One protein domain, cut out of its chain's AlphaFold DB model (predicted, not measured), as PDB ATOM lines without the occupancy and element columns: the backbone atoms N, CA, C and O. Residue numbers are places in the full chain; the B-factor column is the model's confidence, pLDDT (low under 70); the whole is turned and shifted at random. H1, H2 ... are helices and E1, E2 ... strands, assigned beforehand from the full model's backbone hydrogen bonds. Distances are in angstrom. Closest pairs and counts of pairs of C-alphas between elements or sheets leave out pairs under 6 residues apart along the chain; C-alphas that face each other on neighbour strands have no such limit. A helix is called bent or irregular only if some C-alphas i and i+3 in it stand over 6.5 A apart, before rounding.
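AT A GLANCE: This is residues 12 to 133 of the 140 residues of an uncharacterized protein of Burkholderia sp. Leaf177 (UniProt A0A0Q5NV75). A four-strand sheet, E1 to E4, curls like part of a barrel, and the longest helix, H4, packs in its curve, meeting E1 and E2 and coming near E4. H2 packs on E4, with the short H1 beside it, while H3 sits far out and only grazes the sheet. The printed part has 122 residues, with four named helices followed by four named strands; the sheet's order is E1, E2, E3, E4, all antiparallel, and the class is mixed, helices and strands. The whole is compact, with a radius of gyration of the C-alphas of 14.1 A, and spans 43 by 30 by 25 A.

HOW THE PARTS SIT: Begin with the strongly twisted sheet, a meander, each strand the antiparallel neighbour of the one before: E1, residues 79 to 83, E2, residues 86 to 98, E3, residues 104 to 118, and E4, residues 121 to 132. Each strand forms a hairpin with the next. Look for N 80 and O 88 at 2.9 A between E1 and E2, N 95 and O 107 at 2.8 A between E2 and E3, and N 112 and O 129 at 2.8 A between E3 and E4, each within hydrogen-bond range. E2 bends by 99 degrees at residue 91 and E3 by 88 degrees at residue 107. H4, residues 57 to 71, is on the sheet at a height of 6.9 A; its closest C-alphas to E2 are those of Ala 59 and Leu 93, 5.6 A apart. H2, residues 23 to 31, is also on the sheet; the C-alphas of Phe 25 and Gly 125 in E4 are its closest pair, at 5.4 A. H1, residues 12 to 18, only just touches H2, with 3 pairs of C-alphas within 8 A, the closest being Tyr 17 and Ile 26 at 7.2 A; they run opposite ways at a steep tilt of 53 degrees. H3, residues 36 to 45, only grazes the sheet and is apart from H1, H2 and H4. In H1, H3 and H4 every O i to N i+4 pair is within hydrogen-bond range; in H2, 4 of 5 are.

IN THESE COORDINATES: Find C-alpha 104 at (11.156, 21.166, -6.702); from there E3 runs 32.5 A to C-alpha 118. E4 spans 29.8 A, ending at C-alpha 132 at (8.226, 17.233, -20.841); E2 spans 25.3 A and E1 12.1 A. H4 runs 21.1 A from C-alpha 57 at (-3.890, 22.679, -7.909), H3 14.1 A, H1 10.0 A and H2 9.9 A. H2 is irregular, but only just: C-alphas 28 and 31 are 6.8 A apart.

THE WHOLE: The C-alphas of Gly 73 and Arg 101, the two farthest apart, are 43.0 A apart. The printed part has no cut. The link from H3 to H4, 11 residues, is long. The mean pLDDT of the printed part is 78.2; look for values under 70 at residues 32 to 53, 76, 99 to 100, 102 and 128 to 133.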
ATOM      1  N   THR A  12     -13.889  20.868   0.555       85.38
ATOM      2  CA  THR A  12     -14.661  21.243  -0.640       85.38
ATOM      3  C   THR A  12     -13.887  20.992  -1.937       85.38
ATOM      4  O   THR A  12     -14.454  20.519  -2.919       85.38
ATOM      5  N   GLN A  13     -12.585  21.289  -1.960       83.50
ATOM      6  CA  GLN A  13     -11.717  21.007  -3.106       83.50
ATOM      7  C   GLN A  13     -11.538  19.503  -3.312       83.50
ATOM      8  O   GLN A  13     -11.517  19.038  -4.449       83.50
ATOM      9  N   TRP A  14     -11.434  18.749  -2.218       86.94
ATOM     10  CA  TRP A  14     -11.351  17.296  -2.254       86.94
ATOM     11  C   TRP A  14     -12.592  16.677  -2.907       86.94
ATOM     12  O   TRP A  14     -12.463  15.926  -3.874       86.94
ATOM     13  N   ASP A  15     -13.783  17.062  -2.451       88.38
ATOM     14  CA  ASP A  15     -15.053  16.557  -2.982       88.38
ATOM     15  C   ASP A  15     -15.249  16.933  -4.453       88.38
ATOM     16  O   ASP A  15     -15.659  16.102  -5.266       88.38
ATOM     17  N   ALA A  16     -14.887  18.163  -4.828       88.75
ATOM     18  CA  ALA A  16     -14.932  18.604  -6.218       88.75
ATOM     19  C   ALA A  16     -13.994  17.778  -7.115       88.75
ATOM     20  O   ALA A  16     -14.348  17.450  -8.247       88.75
ATOM     21  N   TYR A  17     -12.804  17.413  -6.631       90.69
ATOM     22  CA  TYR A  17     -11.882  16.559  -7.378       90.69
ATOM     23  C   TYR A  17     -12.336  15.107  -7.446       90.69
ATOM     24  O   TYR A  17     -12.159  14.486  -8.492       90.69
ATOM     25  N   LEU A  18     -12.989  14.580  -6.410       91.31
ATOM     26  CA  LEU A  18     -13.528  13.217  -6.427       91.31
ATOM     27  C   LEU A  18     -14.579  12.989  -7.519       91.31
ATOM     28  O   LEU A  18     -14.831  11.838  -7.871       91.31
ATOM     29  N   GLN A  19     -15.178  14.040  -8.079       91.38
ATOM     30  CA  GLN A  19     -16.105  13.916  -9.208       91.38
ATOM     31  C   GLN A  19     -15.411  13.417 -10.484       91.38
ATOM     32  O   GLN A  19     -16.018  12.674 -11.247       91.38
ATOM     33  N   VAL A  20     -14.137  13.773 -10.685       93.62
ATOM     34  CA  VAL A  20     -13.389  13.498 -11.926       93.62
ATOM     35  C   VAL A  20     -12.187  12.587 -11.700       93.62
ATOM     36  O   VAL A  20     -11.820  11.816 -12.581       93.62
ATOM     37  N   PHE A  21     -11.571  12.630 -10.525       92.88
ATOM     38  CA  PHE A  21     -10.378  11.861 -10.197       92.88
ATOM     39  C   PHE A  21     -10.717  10.721  -9.238       92.88
ATOM     40  O   PHE A  21     -11.589  10.844  -8.374       92.88
ATOM     41  N   THR A  22     -10.007   9.598  -9.350       90.50
ATOM     42  CA  THR A  22     -10.049   8.582  -8.292       90.50
ATOM     43  C   THR A  22      -9.368   9.116  -7.034       90.50
ATOM     44  O   THR A  22      -8.461   9.947  -7.099       90.50
ATOM     45  N   GLU A  23      -9.760   8.610  -5.866       88.12
ATOM     46  CA  GLU A  23      -9.119   8.998  -4.608       88.12
ATOM     47  C   GLU A  23      -7.610   8.711  -4.624       88.12
ATOM     48  O   GLU A  23      -6.804   9.541  -4.200       88.12
ATOM     49  N   ALA A  24      -7.220   7.563  -5.186       81.81
ATOM     50  CA  ALA A  24      -5.822   7.198  -5.375       81.81
ATOM     51  C   ALA A  24      -5.072   8.229  -6.233       81.81
ATOM     52  O   ALA A  24      -3.956   8.608  -5.884       81.81
ATOM     53  N   PHE A  25      -5.690   8.740  -7.304       84.38
ATOM     54  CA  PHE A  25      -5.098   9.778  -8.144       84.38
ATOM     55  C   PHE A  25      -4.934  11.100  -7.387       84.38
ATOM     56  O   PHE A  25      -3.855  11.691  -7.417       84.38
ATOM     57  N   ILE A  26      -5.967  11.545  -6.660       85.69
ATOM     58  CA  ILE A  26      -5.901  12.770  -5.846       85.69
ATOM     59  C   ILE A  26      -4.755  12.651  -4.845       85.69
ATOM     60  O   ILE A  26      -3.909  13.540  -4.768       85.69
ATOM     61  N   ARG A  27      -4.665  11.529  -4.127       79.50
ATOM     62  CA  ARG A  27      -3.574  11.268  -3.184       79.50
ATOM     63  C   ARG A  27      -2.215  11.222  -3.882       79.50
ATOM     64  O   ARG A  27      -1.283  11.831  -3.389       79.50
ATOM     65  N   ALA A  28      -2.077  10.573  -5.030       75.19
ATOM     66  CA  ALA A  28      -0.771  10.398  -5.664       75.19
ATOM     67  C   ALA A  28      -0.259  11.632  -6.431       75.19
ATOM     68  O   ALA A  28       0.956  11.798  -6.553       75.19
ATOM     69  N   HIS A  29      -1.156  12.467  -6.968       78.06
ATOM     70  CA  HIS A  29      -0.803  13.480  -7.972       78.06
ATOM     71  C   HIS A  29      -1.293  14.895  -7.672       78.06
ATOM     72  O   HIS A  29      -0.828  15.819  -8.330       78.06
ATOM     73  N   ILE A  30      -2.187  15.091  -6.700       80.06
ATOM     74  CA  ILE A  30      -2.712  16.423  -6.355       80.06
ATOM     75  C   ILE A  30      -2.379  16.773  -4.896       80.06
ATOM     76  O   ILE A  30      -1.817  17.828  -4.622       80.06
ATOM     77  N   ALA A  31      -2.680  15.876  -3.954       75.31
ATOM     78  CA  ALA A  31      -2.595  16.124  -2.515       75.31
ATOM     79  C   ALA A  31      -1.352  15.522  -1.830       75.31
ATOM     80  O   ALA A  31      -0.742  16.169  -0.979       75.31
ATOM     81  N   GLY A  32      -0.983  14.278  -2.148       60.16
ATOM     82  CA  GLY A  32      -0.001  13.492  -1.379       60.16
ATOM     83  C   GLY A  32       1.451  13.630  -1.824       60.16
ATOM     84  O   GLY A  32       2.324  12.995  -1.249       60.16
ATOM     85  N   GLY A  33       1.754  14.508  -2.775       53.22
ATOM     86  CA  GLY A  33       3.139  14.892  -3.050       53.22
ATOM     87  C   GLY A  33       3.647  16.057  -2.192       53.22
ATOM     88  O   GLY A  33       4.529  16.793  -2.614       53.22
ATOM     89  N   THR A  34       3.068  16.278  -1.012       49.78
ATOM     90  CA  THR A  34       3.495  17.343  -0.087       49.78
ATOM     91  C   THR A  34       4.534  16.867   0.929       49.78
ATOM     92  O   THR A  34       5.257  17.686   1.493       49.78
ATOM     93  N   ASP A  35       4.665  15.553   1.130       58.41
ATOM     94  CA  ASP A  35       5.653  14.969   2.031       58.41
ATOM     95  C   ASP A  35       6.892  14.517   1.250       58.41
ATOM     96  O   ASP A  35       6.885  13.520   0.521       58.41
ATOM     97  N   LEU A  36       7.990  15.254   1.430       59.91
ATOM     98  CA  LEU A  36       9.274  14.971   0.794       59.91
ATOM     99  C   LEU A  36       9.781  13.552   1.103       59.91
ATOM    100  O   LEU A  36      10.484  12.961   0.284       59.91
ATOM    101  N   SER A  37       9.439  12.994   2.268       65.00
ATOM    102  CA  SER A  37       9.819  11.630   2.642       65.00
ATOM    103  C   SER A  37       9.039  10.584   1.842       65.00
ATOM    104  O   SER A  37       9.640   9.629   1.348       65.00
ATOM    105  N   GLN A  38       7.745  10.812   1.596       63.56
ATOM    106  CA  GLN A  38       6.914   9.949   0.749       63.56
ATOM    107  C   GLN A  38       7.300  10.055  -0.724       63.56
ATOM    108  O   GLN A  38       7.370   9.034  -1.405       63.56
ATOM    109  N   ILE A  39       7.641  11.256  -1.202       62.66
ATOM    110  CA  ILE A  39       8.199  11.451  -2.548       62.66
ATOM    111  C   ILE A  39       9.507  10.668  -2.696       62.66
ATOM    112  O   ILE A  39       9.658   9.903  -3.645       62.66
ATOM    113  N   LYS A  40      10.431  10.790  -1.734       65.56
ATOM    114  CA  LYS A  40      11.698  10.041  -1.740       65.56
ATOM    115  C   LYS A  40      11.481   8.529  -1.666       65.56
ATOM    116  O   LYS A  40      12.165   7.794  -2.373       65.56
ATOM    117  N   MET A  41      10.533   8.050  -0.855       68.31
ATOM    118  CA  MET A  41      10.176   6.627  -0.802       68.31
ATOM    119  C   MET A  41       9.570   6.139  -2.119       68.31
ATOM    120  O   MET A  41       9.941   5.066  -2.585       68.31
ATOM    121  N   ARG A  42       8.698   6.930  -2.752       61.41
ATOM    122  CA  ARG A  42       8.144   6.624  -4.074       61.41
ATOM    123  C   ARG A  42       9.250   6.547  -5.121       61.41
ATOM    124  O   ARG A  42       9.359   5.526  -5.774       61.41
ATOM    125  N   MET A  43      10.122   7.552  -5.208       64.50
ATOM    126  CA  MET A  43      11.265   7.560  -6.136       64.50
ATOM    127  C   MET A  43      12.249   6.404  -5.897       64.50
ATOM    128  O   MET A  43      12.938   5.976  -6.816       64.50
ATOM    129  N   LYS A  44      12.348   5.914  -4.654       65.75
ATOM    130  CA  LYS A  44      13.176   4.753  -4.303       65.75
ATOM    131  C   LYS A  44      12.538   3.432  -4.743       65.75
ATOM    132  O   LYS A  44      13.262   2.530  -5.151       65.75
ATOM    133  N   ASN A  45      11.219   3.313  -4.622       59.16
ATOM    134  CA  ASN A  45      10.476   2.091  -4.939       59.16
ATOM    135  C   ASN A  45      10.055   2.014  -6.416       59.16
ATOM    136  O   ASN A  45       9.797   0.927  -6.919       59.16
ATOM    137  N   ASP A  46       9.993   3.159  -7.088       52.50
ATOM    138  CA  ASP A  46       9.600   3.332  -8.479       52.50
ATOM    139  C   ASP A  46      10.608   4.285  -9.155       52.50
ATOM    140  O   ASP A  46      10.482   5.509  -9.047       52.50
ATOM    141  N   PRO A  47      11.660   3.753  -9.805       52.62
ATOM    142  CA  PRO A  47      12.657   4.561 -10.506       52.62
ATOM    143  C   PRO A  47      12.066   5.374 -11.665       52.62
ATOM    144  O   PRO A  47      12.603   6.435 -11.980       52.62
ATOM    145  N   ASP A  48      10.946   4.929 -12.248       48.09
ATOM    146  CA  ASP A  48      10.210   5.656 -13.291       48.09
ATOM    147  C   ASP A  48       9.396   6.824 -12.701       48.09
ATOM    148  O   ASP A  48       9.012   7.752 -13.415       48.09
ATOM    149  N   ALA A  49       9.207   6.851 -11.375       47.59
ATOM    150  CA  ALA A  49       8.731   8.017 -10.635       47.59
ATOM    151  C   ALA A  49       9.830   9.077 -10.396       47.59
ATOM    152  O   ALA A  49       9.571  10.081  -9.722       47.59
ATOM    153  N   GLN A  50      11.048   8.919 -10.935       47.94
ATOM    154  CA  GLN A  50      11.998  10.033 -11.032       47.94
ATOM    155  C   GLN A  50      11.393  11.147 -11.897       47.94
ATOM    156  O   GLN A  50      11.079  10.951 -13.066       47.94
ATOM    157  N   GLY A  51      11.201  12.333 -11.312       51.59
ATOM    158  CA  GLY A  51      10.422  13.391 -11.955       51.59
ATOM    159  C   GLY A  51       8.907  13.190 -11.861       51.59
ATOM    160  O   GLY A  51       8.193  13.769 -12.673       51.59
ATOM    161  N   SER A  52       8.419  12.406 -10.885       54.44
ATOM    162  CA  SER A  52       6.994  12.175 -10.614       54.44
ATOM    163  C   SER A  52       6.227  13.489 -10.617       54.44
ATOM    164  O   SER A  52       6.289  14.267  -9.665       54.44
ATOM    165  N   THR A  53       5.481  13.694 -11.692       62.31
ATOM    166  CA  THR A  53       4.654  14.868 -11.875       62.31
ATOM    167  C   THR A  53       3.503  14.856 -10.880       62.31
ATOM    168  O   THR A  53       2.642  13.967 -10.874       62.31
ATOM    169  N   LEU A  54       3.486  15.884 -10.043       73.75
ATOM    170  CA  LEU A  54       2.272  16.343  -9.398       73.75
ATOM    171  C   LEU A  54       1.626  17.384 -10.306       73.75
ATOM    172  O   LEU A  54       2.308  18.222 -10.902       73.75
ATOM    173  N   LEU A  55       0.304  17.354 -10.385       79.06
ATOM    174  CA  LEU A  55      -0.443  18.493 -10.878       79.06
ATOM    175  C   LEU A  55      -0.397  19.567  -9.798       79.06
ATOM    176  O   LEU A  55      -0.728  19.315  -8.638       79.06
ATOM    177  N   SER A  56      -0.033  20.787 -10.190       76.94
ATOM    178  CA  SER A  56      -0.418  21.938  -9.376       76.94
ATOM    179  C   SER A  56      -1.945  21.962  -9.206       76.94
ATOM    180  O   SER A  56      -2.677  21.432 -10.044       76.94
ATOM    181  N   ALA A  57      -2.445  22.587  -8.137       77.75
ATOM    182  CA  ALA A  57      -3.890  22.679  -7.909       77.75
ATOM    183  C   ALA A  57      -4.625  23.315  -9.107       77.75
ATOM    184  O   ALA A  57      -5.672  22.820  -9.514       77.75
ATOM    185  N   ASP A  58      -4.036  24.341  -9.724       81.69
ATOM    186  CA  ASP A  58      -4.602  24.995 -10.909       81.69
ATOM    187  C   ASP A  58      -4.597  24.071 -12.133       81.69
ATOM    188  O   ASP A  58      -5.590  24.001 -12.855       81.69
ATOM    189  N   ALA A  59      -3.526  23.293 -12.333       85.06
ATOM    190  CA  ALA A  59      -3.468  22.287 -13.392       85.06
ATOM    191  C   ALA A  59      -4.514  21.179 -13.189       85.06
ATOM    192  O   ALA A  59      -5.167  20.762 -14.143       85.06
ATOM    193  N   ALA A  60      -4.720  20.727 -11.949       87.50
ATOM    194  CA  ALA A  60      -5.764  19.758 -11.629       87.50
ATOM    195  C   ALA A  60      -7.166  20.319 -11.900       87.50
ATOM    196  O   ALA A  60      -8.008  19.625 -12.469       87.50
ATOM    197  N   LEU A  61      -7.409  21.585 -11.550       88.94
ATOM    198  CA  LEU A  61      -8.670  22.262 -11.838       88.94
ATOM    199  C   LEU A  61      -8.902  22.437 -13.345       88.94
ATOM    200  O   LEU A  61     -10.026  22.257 -13.812       88.94
ATOM    201  N   GLN A  62      -7.858  22.765 -14.104       90.69
ATOM    202  CA  GLN A  62      -7.935  22.872 -15.558       90.69
ATOM    203  C   GLN A  62      -8.252  21.515 -16.197       90.69
ATOM    204  O   GLN A  62      -9.230  21.409 -16.934       90.69
ATOM    205  N   LEU A  63      -7.506  20.464 -15.837       91.81
ATOM    206  CA  LEU A  63      -7.758  19.108 -16.327       91.81
ATOM    207  C   LEU A  63      -9.172  18.632 -15.976       91.81
ATOM    208  O   LEU A  63      -9.836  18.036 -16.818       91.81
ATOM    209  N   LYS A  64      -9.657  18.935 -14.763       92.75
ATOM    210  CA  LYS A  64     -11.040  18.655 -14.352       92.75
ATOM    211  C   LYS A  64     -12.040  19.283 -15.325       92.75
ATOM    212  O   LYS A  64     -12.888  18.578 -15.861       92.75
ATOM    213  N   ARG A  65     -11.930  20.597 -15.551       92.94
ATOM    214  CA  ARG A  65     -12.856  21.354 -16.410       92.94
ATOM    215  C   ARG A  65     -12.865  20.827 -17.840       92.94
ATOM    216  O   ARG A  65     -13.937  20.660 -18.416       92.94
ATOM    217  N   ASP A  66     -11.686  20.555 -18.387       94.00
ATOM    218  CA  ASP A  66     -11.547  20.075 -19.761       94.00
ATOM    219  C   ASP A  66     -12.054  18.635 -19.915       94.00
ATOM    220  O   ASP A  66     -12.701  18.316 -20.908       94.00
ATOM    221  N   PHE A  67     -11.835  17.774 -18.915       93.44
ATOM    222  CA  PHE A  67     -12.398  16.425 -18.909       93.44
ATOM    223  C   PHE A  67     -13.928  16.449 -18.849       93.44
ATOM    224  O   PHE A  67     -14.587  15.754 -19.614       93.44
ATOM    225  N   GLU A  68     -14.514  17.291 -17.996       93.44
ATOM    226  CA  GLU A  68     -15.971  17.442 -17.924       93.44
ATOM    227  C   GLU A  68     -16.564  18.002 -19.224       93.44
ATOM    228  O   GLU A  68     -17.648  17.587 -19.624       93.44
ATOM    229  N   ALA A  69     -15.872  18.930 -19.892       93.50
ATOM    230  CA  ALA A  69     -16.279  19.432 -21.204       93.50
ATOM    231  C   ALA A  69     -16.232  18.329 -22.272       93.50
ATOM    232  O   ALA A  69     -17.173  18.186 -23.052       93.50
ATOM    233  N   MET A  70     -15.185  17.499 -22.266       92.88
ATOM    234  CA  MET A  70     -15.088  16.329 -23.140       92.88
ATOM    235  C   MET A  70     -16.241  15.342 -22.893       92.88
ATOM    236  O   MET A  70     -16.861  14.894 -23.854       92.88
ATOM    237  N   GLU A  71     -16.583  15.041 -21.634       90.88
ATOM    238  CA  GLU A  71     -17.712  14.150 -21.305       90.88
ATOM    239  C   GLU A  71     -19.070  14.714 -21.766       90.88
ATOM    240  O   GLU A  71     -19.982  13.946 -22.065       90.88
ATOM    241  N   ARG A  72     -19.206  16.044 -21.877       92.69
ATOM    242  CA  ARG A  72     -20.387  16.710 -22.461       92.69
ATOM    243  C   ARG A  72     -20.345  16.828 -23.990       92.69
ATOM    244  O   ARG A  72     -21.316  17.287 -24.584       92.69
ATOM    245  N   GLY A  73     -19.250  16.421 -24.634       89.44
ATOM    246  CA  GLY A  73     -19.059  16.543 -26.082       89.44
ATOM    247  C   GLY A  73     -18.721  17.961 -26.560       89.44
ATOM    248  O   GLY A  73     -18.899  18.265 -27.736       89.44
ATOM    249  N   GLU A  74     -18.251  18.835 -25.669       87.31
ATOM    250  CA  GLU A  74     -18.040  20.264 -25.945       87.31
ATOM    251  C   GLU A  74     -16.629  20.603 -26.455       87.31
ATOM    252  O   GLU A  74     -16.426  21.697 -26.980       87.31
ATOM    253  N   ASP A  75     -15.642  19.713 -26.309       71.31
ATOM    254  CA  ASP A  75     -14.235  20.062 -26.558       71.31
ATOM    255  C   ASP A  75     -13.470  18.962 -27.312       71.31
ATOM    256  O   ASP A  75     -13.113  17.926 -26.752       71.31
ATOM    257  N   ALA A  76     -13.218  19.193 -28.604       67.38
ATOM    258  CA  ALA A  76     -12.569  18.228 -29.497       67.38
ATOM    259  C   ALA A  76     -11.037  18.393 -29.604       67.38
ATOM    260  O   ALA A  76     -10.388  17.598 -30.281       67.38
ATOM    261  N   GLY A  77     -10.445  19.421 -28.981       81.44
ATOM    262  CA  GLY A  77      -9.035  19.776 -29.206       81.44
ATOM    263  C   GLY A  77      -8.084  19.421 -28.064       81.44
ATOM    264  O   GLY A  77      -6.916  19.115 -28.298       81.44
ATOM    265  N   LYS A  78      -8.558  19.456 -26.816       89.94
ATOM    266  CA  LYS A  78      -7.670  19.371 -25.643       89.94
ATOM    267  C   LYS A  78      -7.390  17.955 -25.165       89.94
ATOM    268  O   LYS A  78      -6.326  17.711 -24.605       89.94
ATOM    269  N   ILE A  79      -8.330  17.035 -25.371       92.69
ATOM    270  CA  ILE A  79      -8.190  15.632 -24.986       92.69
ATOM    271  C   ILE A  79      -8.433  14.760 -26.211       92.69
ATOM    272  O   ILE A  79      -9.480  14.844 -26.848       92.69
ATOM    273  N   SER A  80      -7.480  13.886 -26.521       91.44
ATOM    274  CA  SER A  80      -7.595  12.915 -27.609       91.44
ATOM    275  C   SER A  80      -7.617  11.497 -27.055       91.44
ATOM    276  O   SER A  80      -6.774  11.133 -26.237       91.44
ATOM    277  N   SER A  81      -8.563  10.670 -27.506       90.75
ATOM    278  CA  SER A  81      -8.542   9.241 -27.182       90.75
ATOM    279  C   SER A  81      -7.400   8.550 -27.928       90.75
ATOM    280  O   SER A  81      -7.218   8.753 -29.126       90.75
ATOM    281  N   LEU A  82      -6.656   7.704 -27.218       88.69
ATOM    282  CA  LEU A  82      -5.631   6.821 -27.783       88.69
ATOM    283  C   LEU A  82      -6.140   5.376 -27.945       88.69
ATOM    284  O   LEU A  82      -5.354   4.473 -28.236       88.69
ATOM    285  N   GLY A  83      -7.442   5.150 -27.736       86.69
ATOM    286  CA  GLY A  83      -8.077   3.834 -27.715       86.69
ATOM    287  C   GLY A  83      -8.150   3.208 -26.315       86.69
ATOM    288  O   GLY A  83      -7.260   3.368 -25.476       86.69
ATOM    289  N   GLY A  84      -9.237   2.473 -26.058       87.88
ATOM    290  CA  GLY A  84      -9.498   1.866 -24.750       87.88
ATOM    291  C   GLY A  84      -9.588   2.921 -23.632       87.88
ATOM    292  O   GLY A  84     -10.174   3.979 -23.849       87.88
ATOM    293  N   PRO A  85      -9.009   2.679 -22.440       90.50
ATOM    294  CA  PRO A  85      -9.062   3.629 -21.328       90.50
ATOM    295  C   PRO A  85      -8.093   4.815 -21.476       90.50
ATOM    296  O   PRO A  85      -7.981   5.611 -20.549       90.50
ATOM    297  N   ARG A  86      -7.357   4.930 -22.589       90.81
ATOM    298  CA  ARG A  86      -6.187   5.812 -22.722       90.81
ATOM    299  C   ARG A  86      -6.533   7.133 -23.399       90.81
ATOM    300  O   ARG A  86      -7.180   7.148 -24.447       90.81
ATOM    301  N   TYR A  87      -6.027   8.229 -22.839       92.31
ATOM    302  CA  TYR A  87      -6.258   9.588 -23.323       92.31
ATOM    303  C   TYR A  87      -4.974  10.412 -23.268       92.31
ATOM    304  O   TYR A  87      -4.198  10.293 -22.325       92.31
ATOM    305  N   TRP A  88      -4.765  11.266 -24.266       91.06
ATOM    306  CA  TRP A  88      -3.700  12.264 -24.289       91.06
ATOM    307  C   TRP A  88      -4.279  13.648 -24.010       91.06
ATOM    308  O   TRP A  88      -5.288  14.019 -24.608       91.06
ATOM    309  N   TYR A  89      -3.643  14.406 -23.118       90.88
ATOM    310  CA  TYR A  89      -3.949  15.812 -22.879       90.88
ATOM    311  C   TYR A  89      -2.999  16.687 -23.711       90.88
ATOM    312  O   TYR A  89      -1.797  16.711 -23.456       90.88
ATOM    313  N   ASN A  90      -3.545  17.380 -24.715       86.88
ATOM    314  CA  ASN A  90      -2.812  18.151 -25.728       86.88
ATOM    315  C   ASN A  90      -2.429  19.570 -25.275       86.88
ATOM    316  O   ASN A  90      -1.809  20.308 -26.035       86.88
ATOM    317  N   VAL A  91      -2.845  20.001 -24.082       86.44
ATOM    318  CA  VAL A  91      -2.526  21.341 -23.574       86.44
ATOM    319  C   VAL A  91      -1.409  21.225 -22.534       86.44
ATOM    320  O   VAL A  91      -1.515  20.421 -21.610       86.44
ATOM    321  N   PRO A  92      -0.330  22.015 -22.623       83.38
ATOM    322  CA  PRO A  92       0.694  22.002 -21.588       83.38
ATOM    323  C   PRO A  92       0.122  22.453 -20.237       83.38
ATOM    324  O   PRO A  92      -0.375  23.573 -20.115       83.38
ATOM    325  N   LEU A  93       0.223  21.609 -19.205       83.38
ATOM    326  CA  LEU A  93      -0.094  21.999 -17.825       83.38
ATOM    327  C   LEU A  93       1.161  22.281 -17.019       83.38
ATOM    328  O   LEU A  93       2.235  21.751 -17.299       83.38
ATOM    329  N   LYS A  94       0.997  23.076 -15.960       78.50
ATOM    330  CA  LYS A  94       2.023  23.280 -14.941       78.50
ATOM    331  C   LYS A  94       2.135  22.045 -14.052       78.50
ATOM    332  O   LYS A  94       1.272  21.779 -13.208       78.50
ATOM    333  N   LEU A  95       3.238  21.336 -14.232       77.75
ATOM    334  CA  LEU A  95       3.596  20.117 -13.531       77.75
ATOM    335  C   LEU A  95       4.717  20.409 -12.536       77.75
ATOM    336  O   LEU A  95       5.588  21.251 -12.776       77.75
ATOM    337  N   ILE A  96       4.693  19.704 -11.414       75.56
ATOM    338  CA  ILE A  96       5.689  19.825 -10.359       75.56
ATOM    339  C   ILE A  96       6.470  18.526 -10.297       75.56
ATOM    340  O   ILE A  96       5.903  17.472 -10.021       75.56
ATOM    341  N   ASN A  97       7.773  18.627 -10.528       74.81
ATOM    342  CA  ASN A  97       8.706  17.514 -10.507       74.81
ATOM    343  C   ASN A  97       9.706  17.686  -9.368       74.81
ATOM    344  O   ASN A  97      10.058  18.808  -9.003       74.81
ATOM    345  N   PHE A  98      10.229  16.573  -8.864       70.94
ATOM    346  CA  PHE A  98      11.309  16.561  -7.880       70.94
ATOM    347  C   PHE A  98      12.537  15.880  -8.471       70.94
ATOM    348  O   PHE A  98      12.426  14.829  -9.108       70.94
ATOM    349  N   ASP A  99      13.705  16.489  -8.277       69.56
ATOM    350  CA  ASP A  99      14.975  15.857  -8.624       69.56
ATOM    351  C   ASP A  99      15.405  14.821  -7.565       69.56
ATOM    352  O   ASP A  99      14.771  14.660  -6.520       69.56
ATOM    353  N   LEU A 100      16.522  14.126  -7.807       64.69
ATOM    354  CA  LEU A 100      17.084  13.124  -6.886       64.69
ATOM    355  C   LEU A 100      17.429  13.677  -5.492       64.69
ATOM    356  O   LEU A 100      17.582  12.914  -4.539       64.69
ATOM    357  N   ARG A 101      17.579  14.998  -5.364       70.19
ATOM    358  CA  ARG A 101      17.849  15.689  -4.098       70.19
ATOM    359  C   ARG A 101      16.555  16.145  -3.418       70.19
ATOM    360  O   ARG A 101      16.602  16.599  -2.274       70.19
ATOM    361  N   GLY A 102      15.408  15.978  -4.075       64.44
ATOM    362  CA  GLY A 102      14.109  16.447  -3.619       64.44
ATOM    363  C   GLY A 102      13.882  17.937  -3.875       64.44
ATOM    364  O   GLY A 102      13.023  18.533  -3.233       64.44
ATOM    365  N   GLN A 103      14.655  18.562  -4.770       72.25
ATOM    366  CA  GLN A 103      14.412  19.942  -5.174       72.25
ATOM    367  C   GLN A 103      13.244  20.006  -6.150       72.25
ATOM    368  O   GLN A 103      13.192  19.271  -7.137       72.25
ATOM    369  N   GLN A 104      12.317  20.918  -5.865       75.44
ATOM    370  CA  GLN A 104      11.156  21.166  -6.702       75.44
ATOM    371  C   GLN A 104      11.567  21.876  -7.996       75.44
ATOM    372  O   GLN A 104      12.238  22.909  -7.980       75.44
ATOM    373  N   THR A 105      11.090  21.361  -9.120       74.31
ATOM    374  CA  THR A 105      11.180  21.983 -10.439       74.31
ATOM    375  C   THR A 105       9.785  22.085 -11.036       74.31
ATOM    376  O   THR A 105       8.954  21.197 -10.865       74.31
ATOM    377  N   VAL A 106       9.514  23.193 -11.720       74.50
ATOM    378  CA  VAL A 106       8.254  23.393 -12.438       74.50
ATOM    379  C   VAL A 106       8.516  23.183 -13.918       74.50
ATOM    380  O   VAL A 106       9.420  23.802 -14.489       74.50
ATOM    381  N   VAL A 107       7.725  22.315 -14.538       74.00
ATOM    382  CA  VAL A 107       7.792  22.040 -15.973       74.00
ATOM    383  C   VAL A 107       6.414  22.206 -16.598       74.00
ATOM    384  O   VAL A 107       5.397  22.030 -15.934       74.00
ATOM    385  N   ALA A 108       6.391  22.556 -17.880       76.88
ATOM    386  CA  ALA A 108       5.192  22.446 -18.694       76.88
ATOM    387  C   ALA A 108       5.237  21.097 -19.416       76.88
ATOM    388  O   ALA A 108       6.300  20.680 -19.890       76.88
ATOM    389  N   GLY A 109       4.117  20.391 -19.482       70.44
ATOM    390  CA  GLY A 109       4.091  19.108 -20.170       70.44
ATOM    391  C   GLY A 109       2.704  18.686 -20.604       70.44
ATOM    392  O   GLY A 109       1.708  19.015 -19.963       70.44
ATOM    393  N   GLU A 110       2.697  17.924 -21.686       80.06
ATOM    394  CA  GLU A 110       1.568  17.116 -22.123       80.06
ATOM    395  C   GLU A 110       1.735  15.701 -21.566       80.06
ATOM    396  O   GLU A 110       2.859  15.217 -21.353       80.06
ATOM    397  N   PHE A 111       0.622  15.025 -21.314       81.62
ATOM    398  CA  PHE A 111       0.651  13.720 -20.670       81.62
ATOM    399  C   PHE A 111      -0.492  12.827 -21.124       81.62
ATOM    400  O   PHE A 111      -1.577  13.266 -21.503       81.62
ATOM    401  N   GLU A 112      -0.228  11.535 -21.022       87.31
ATOM    402  CA  GLU A 112      -1.212  10.486 -21.133       87.31
ATOM    403  C   GLU A 112      -1.795  10.178 -19.756       87.31
ATOM    404  O   GLU A 112      -1.059   9.956 -18.787       87.31
ATOM    405  N   PHE A 113      -3.115  10.083 -19.686       88.19
ATOM    406  CA  PHE A 113      -3.840   9.626 -18.514       88.19
ATOM    407  C   PHE A 113      -4.826   8.523 -18.890       88.19
ATOM    408  O   PHE A 113      -5.234   8.385 -20.046       88.19
ATOM    409  N   HIS A 114      -5.190   7.702 -17.909       90.44
ATOM    410  CA  HIS A 114      -6.171   6.639 -18.103       90.44
ATOM    411  C   HIS A 114      -7.433   6.906 -17.309       90.44
ATOM    412  O   HIS A 114      -7.394   7.370 -16.163       90.44
ATOM    413  N   VAL A 115      -8.548   6.545 -17.925       92.19
ATOM    414  CA  VAL A 115      -9.888   6.681 -17.379       92.19
ATOM    415  C   VAL A 115     -10.415   5.309 -16.977       92.19
ATOM    416  O   VAL A 115     -10.359   4.357 -17.751       92.19
ATOM    417  N   HIS A 116     -10.953   5.226 -15.767       91.12
ATOM    418  CA  HIS A 116     -11.573   4.046 -15.172       91.12
ATOM    419  C   HIS A 116     -13.053   4.318 -14.952       91.12
ATOM    420  O   HIS A 116     -13.442   5.469 -14.787       91.12
ATOM    421  N   VAL A 117     -13.873   3.275 -14.897       90.50
ATOM    422  CA  VAL A 117     -15.261   3.395 -14.440       90.50
ATOM    423  C   VAL A 117     -15.306   3.007 -12.966       90.50
ATOM    424  O   VAL A 117     -14.906   1.904 -12.603       90.50
ATOM    425  N   VAL A 118     -15.764   3.919 -12.111       87.88
ATOM    426  CA  VAL A 118     -15.956   3.701 -10.673       87.88
ATOM    427  C   VAL A 118     -17.393   4.070 -10.343       87.88
ATOM    428  O   VAL A 118     -17.753   5.241 -10.451       87.88
ATOM    429  N   ASN A 119     -18.197   3.087  -9.927       89.94
ATOM    430  CA  ASN A 119     -19.629   3.260  -9.653       89.94
ATOM    431  C   ASN A 119     -20.362   3.941 -10.826       89.94
ATOM    432  O   ASN A 119     -20.980   4.983 -10.643       89.94
ATOM    433  N   ASP A 120     -20.195   3.403 -12.038       88.38
ATOM    434  CA  ASP A 120     -20.760   3.923 -13.298       88.38
ATOM    435  C   ASP A 120     -20.314   5.340 -13.707       88.38
ATOM    436  O   ASP A 120     -20.779   5.882 -14.709       88.38
ATOM    437  N   VAL A 121     -19.349   5.927 -12.995       90.44
ATOM    438  CA  VAL A 121     -18.770   7.236 -13.319       90.44
ATOM    439  C   VAL A 121     -17.361   7.064 -13.869       90.44
ATOM    440  O   VAL A 121     -16.517   6.390 -13.272       90.44
ATOM    441  N   ARG A 122     -17.077   7.708 -15.002       93.56
ATOM    442  CA  ARG A 122     -15.740   7.737 -15.600       93.56
ATOM    443  C   ARG A 122     -14.834   8.695 -14.834       93.56
ATOM    444  O   ARG A 122     -15.160   9.865 -14.667       93.56
ATOM    445  N   LYS A 123     -13.691   8.194 -14.372       94.69
ATOM    446  CA  LYS A 123     -12.727   8.937 -13.560       94.69
ATOM    447  C   LYS A 123     -11.302   8.746 -14.043       94.69
ATOM    448  O   LYS A 123     -10.895   7.640 -14.387       94.69
ATOM    449  N   ILE A 124     -10.510   9.806 -13.991       91.62
ATOM    450  CA  ILE A 124      -9.071   9.770 -14.240       91.62
ATOM    451  C   ILE A 124      -8.396   9.059 -13.062       91.62
ATOM    452  O   ILE A 124      -8.533   9.481 -11.910       91.62
ATOM    453  N   GLY A 125      -7.696   7.958 -13.343       84.06
ATOM    454  CA  GLY A 125      -7.157   7.077 -12.302       84.06
ATOM    455  C   GLY A 125      -5.641   6.969 -12.248       84.06
ATOM    456  O   GLY A 125      -5.119   6.642 -11.188       84.06
ATOM    457  N   HIS A 126      -4.924   7.254 -13.338       78.44
ATOM    458  CA  HIS A 126      -3.458   7.278 -13.332       78.44
ATOM    459  C   HIS A 126      -2.872   8.071 -14.508       78.44
ATOM    460  O   HIS A 126      -3.511   8.195 -15.555       78.44
ATOM    461  N   PHE A 127      -1.634   8.553 -14.343       76.94
ATOM    462  CA  PHE A 127      -0.774   8.972 -15.456       76.94
ATOM    463  C   PHE A 127      -0.034   7.772 -16.037       76.94
ATOM    464  O   PHE A 127       0.432   6.918 -15.288       76.94
ATOM    465  N   HIS A 128       0.076   7.714 -17.362       65.56
ATOM    466  CA  HIS A 128       0.744   6.608 -18.051       65.56
ATOM    467  C   HIS A 128       2.091   7.014 -18.644       65.56
ATOM    468  O   HIS A 128       3.072   6.292 -18.506       65.56
ATOM    469  N   ARG A 129       2.153   8.171 -19.312       62.31
ATOM    470  CA  ARG A 129       3.365   8.710 -19.945       62.31
ATOM    471  C   ARG A 129       3.319  10.229 -19.932       62.31
ATOM    472  O   ARG A 129       2.248  10.811 -20.024       62.31
ATOM    473  N   GLN A 130       4.478  10.868 -19.894       59.41
ATOM    474  CA  GLN A 130       4.602  12.320 -19.967       59.41
ATOM    475  C   GLN A 130       5.634  12.692 -21.027       59.41
ATOM    476  O   GLN A 130       6.698  12.078 -21.105       59.41
ATOM    477  N   LYS A 131       5.343  13.726 -21.821       49.88
ATOM    478  CA  LYS A 131       6.352  14.430 -22.614       49.88
ATOM    479  C   LYS A 131       6.609  15.777 -21.955       49.88
ATOM    480  O   LYS A 131       5.745  16.649 -21.928       49.88
ATOM    481  N   SER A 132       7.799  15.945 -21.390       43.81
ATOM    482  CA  SER A 132       8.226  17.233 -20.841       43.81
ATOM    483  C   SER A 132       8.522  18.196 -21.996       43.81
ATOM    484  O   SER A 132       9.346  17.879 -22.856       43.81
ATOM    485  N   ALA A 133       7.911  19.381 -22.009       42.44
ATOM    486  CA  ALA A 133       8.420  20.480 -22.823       42.44
ATOM    487  C   ALA A 133       9.648  21.082 -22.111       42.44
ATOM    488  O   ALA A 133       9.694  21.152 -20.877       42.44
TER     489      ALA A 133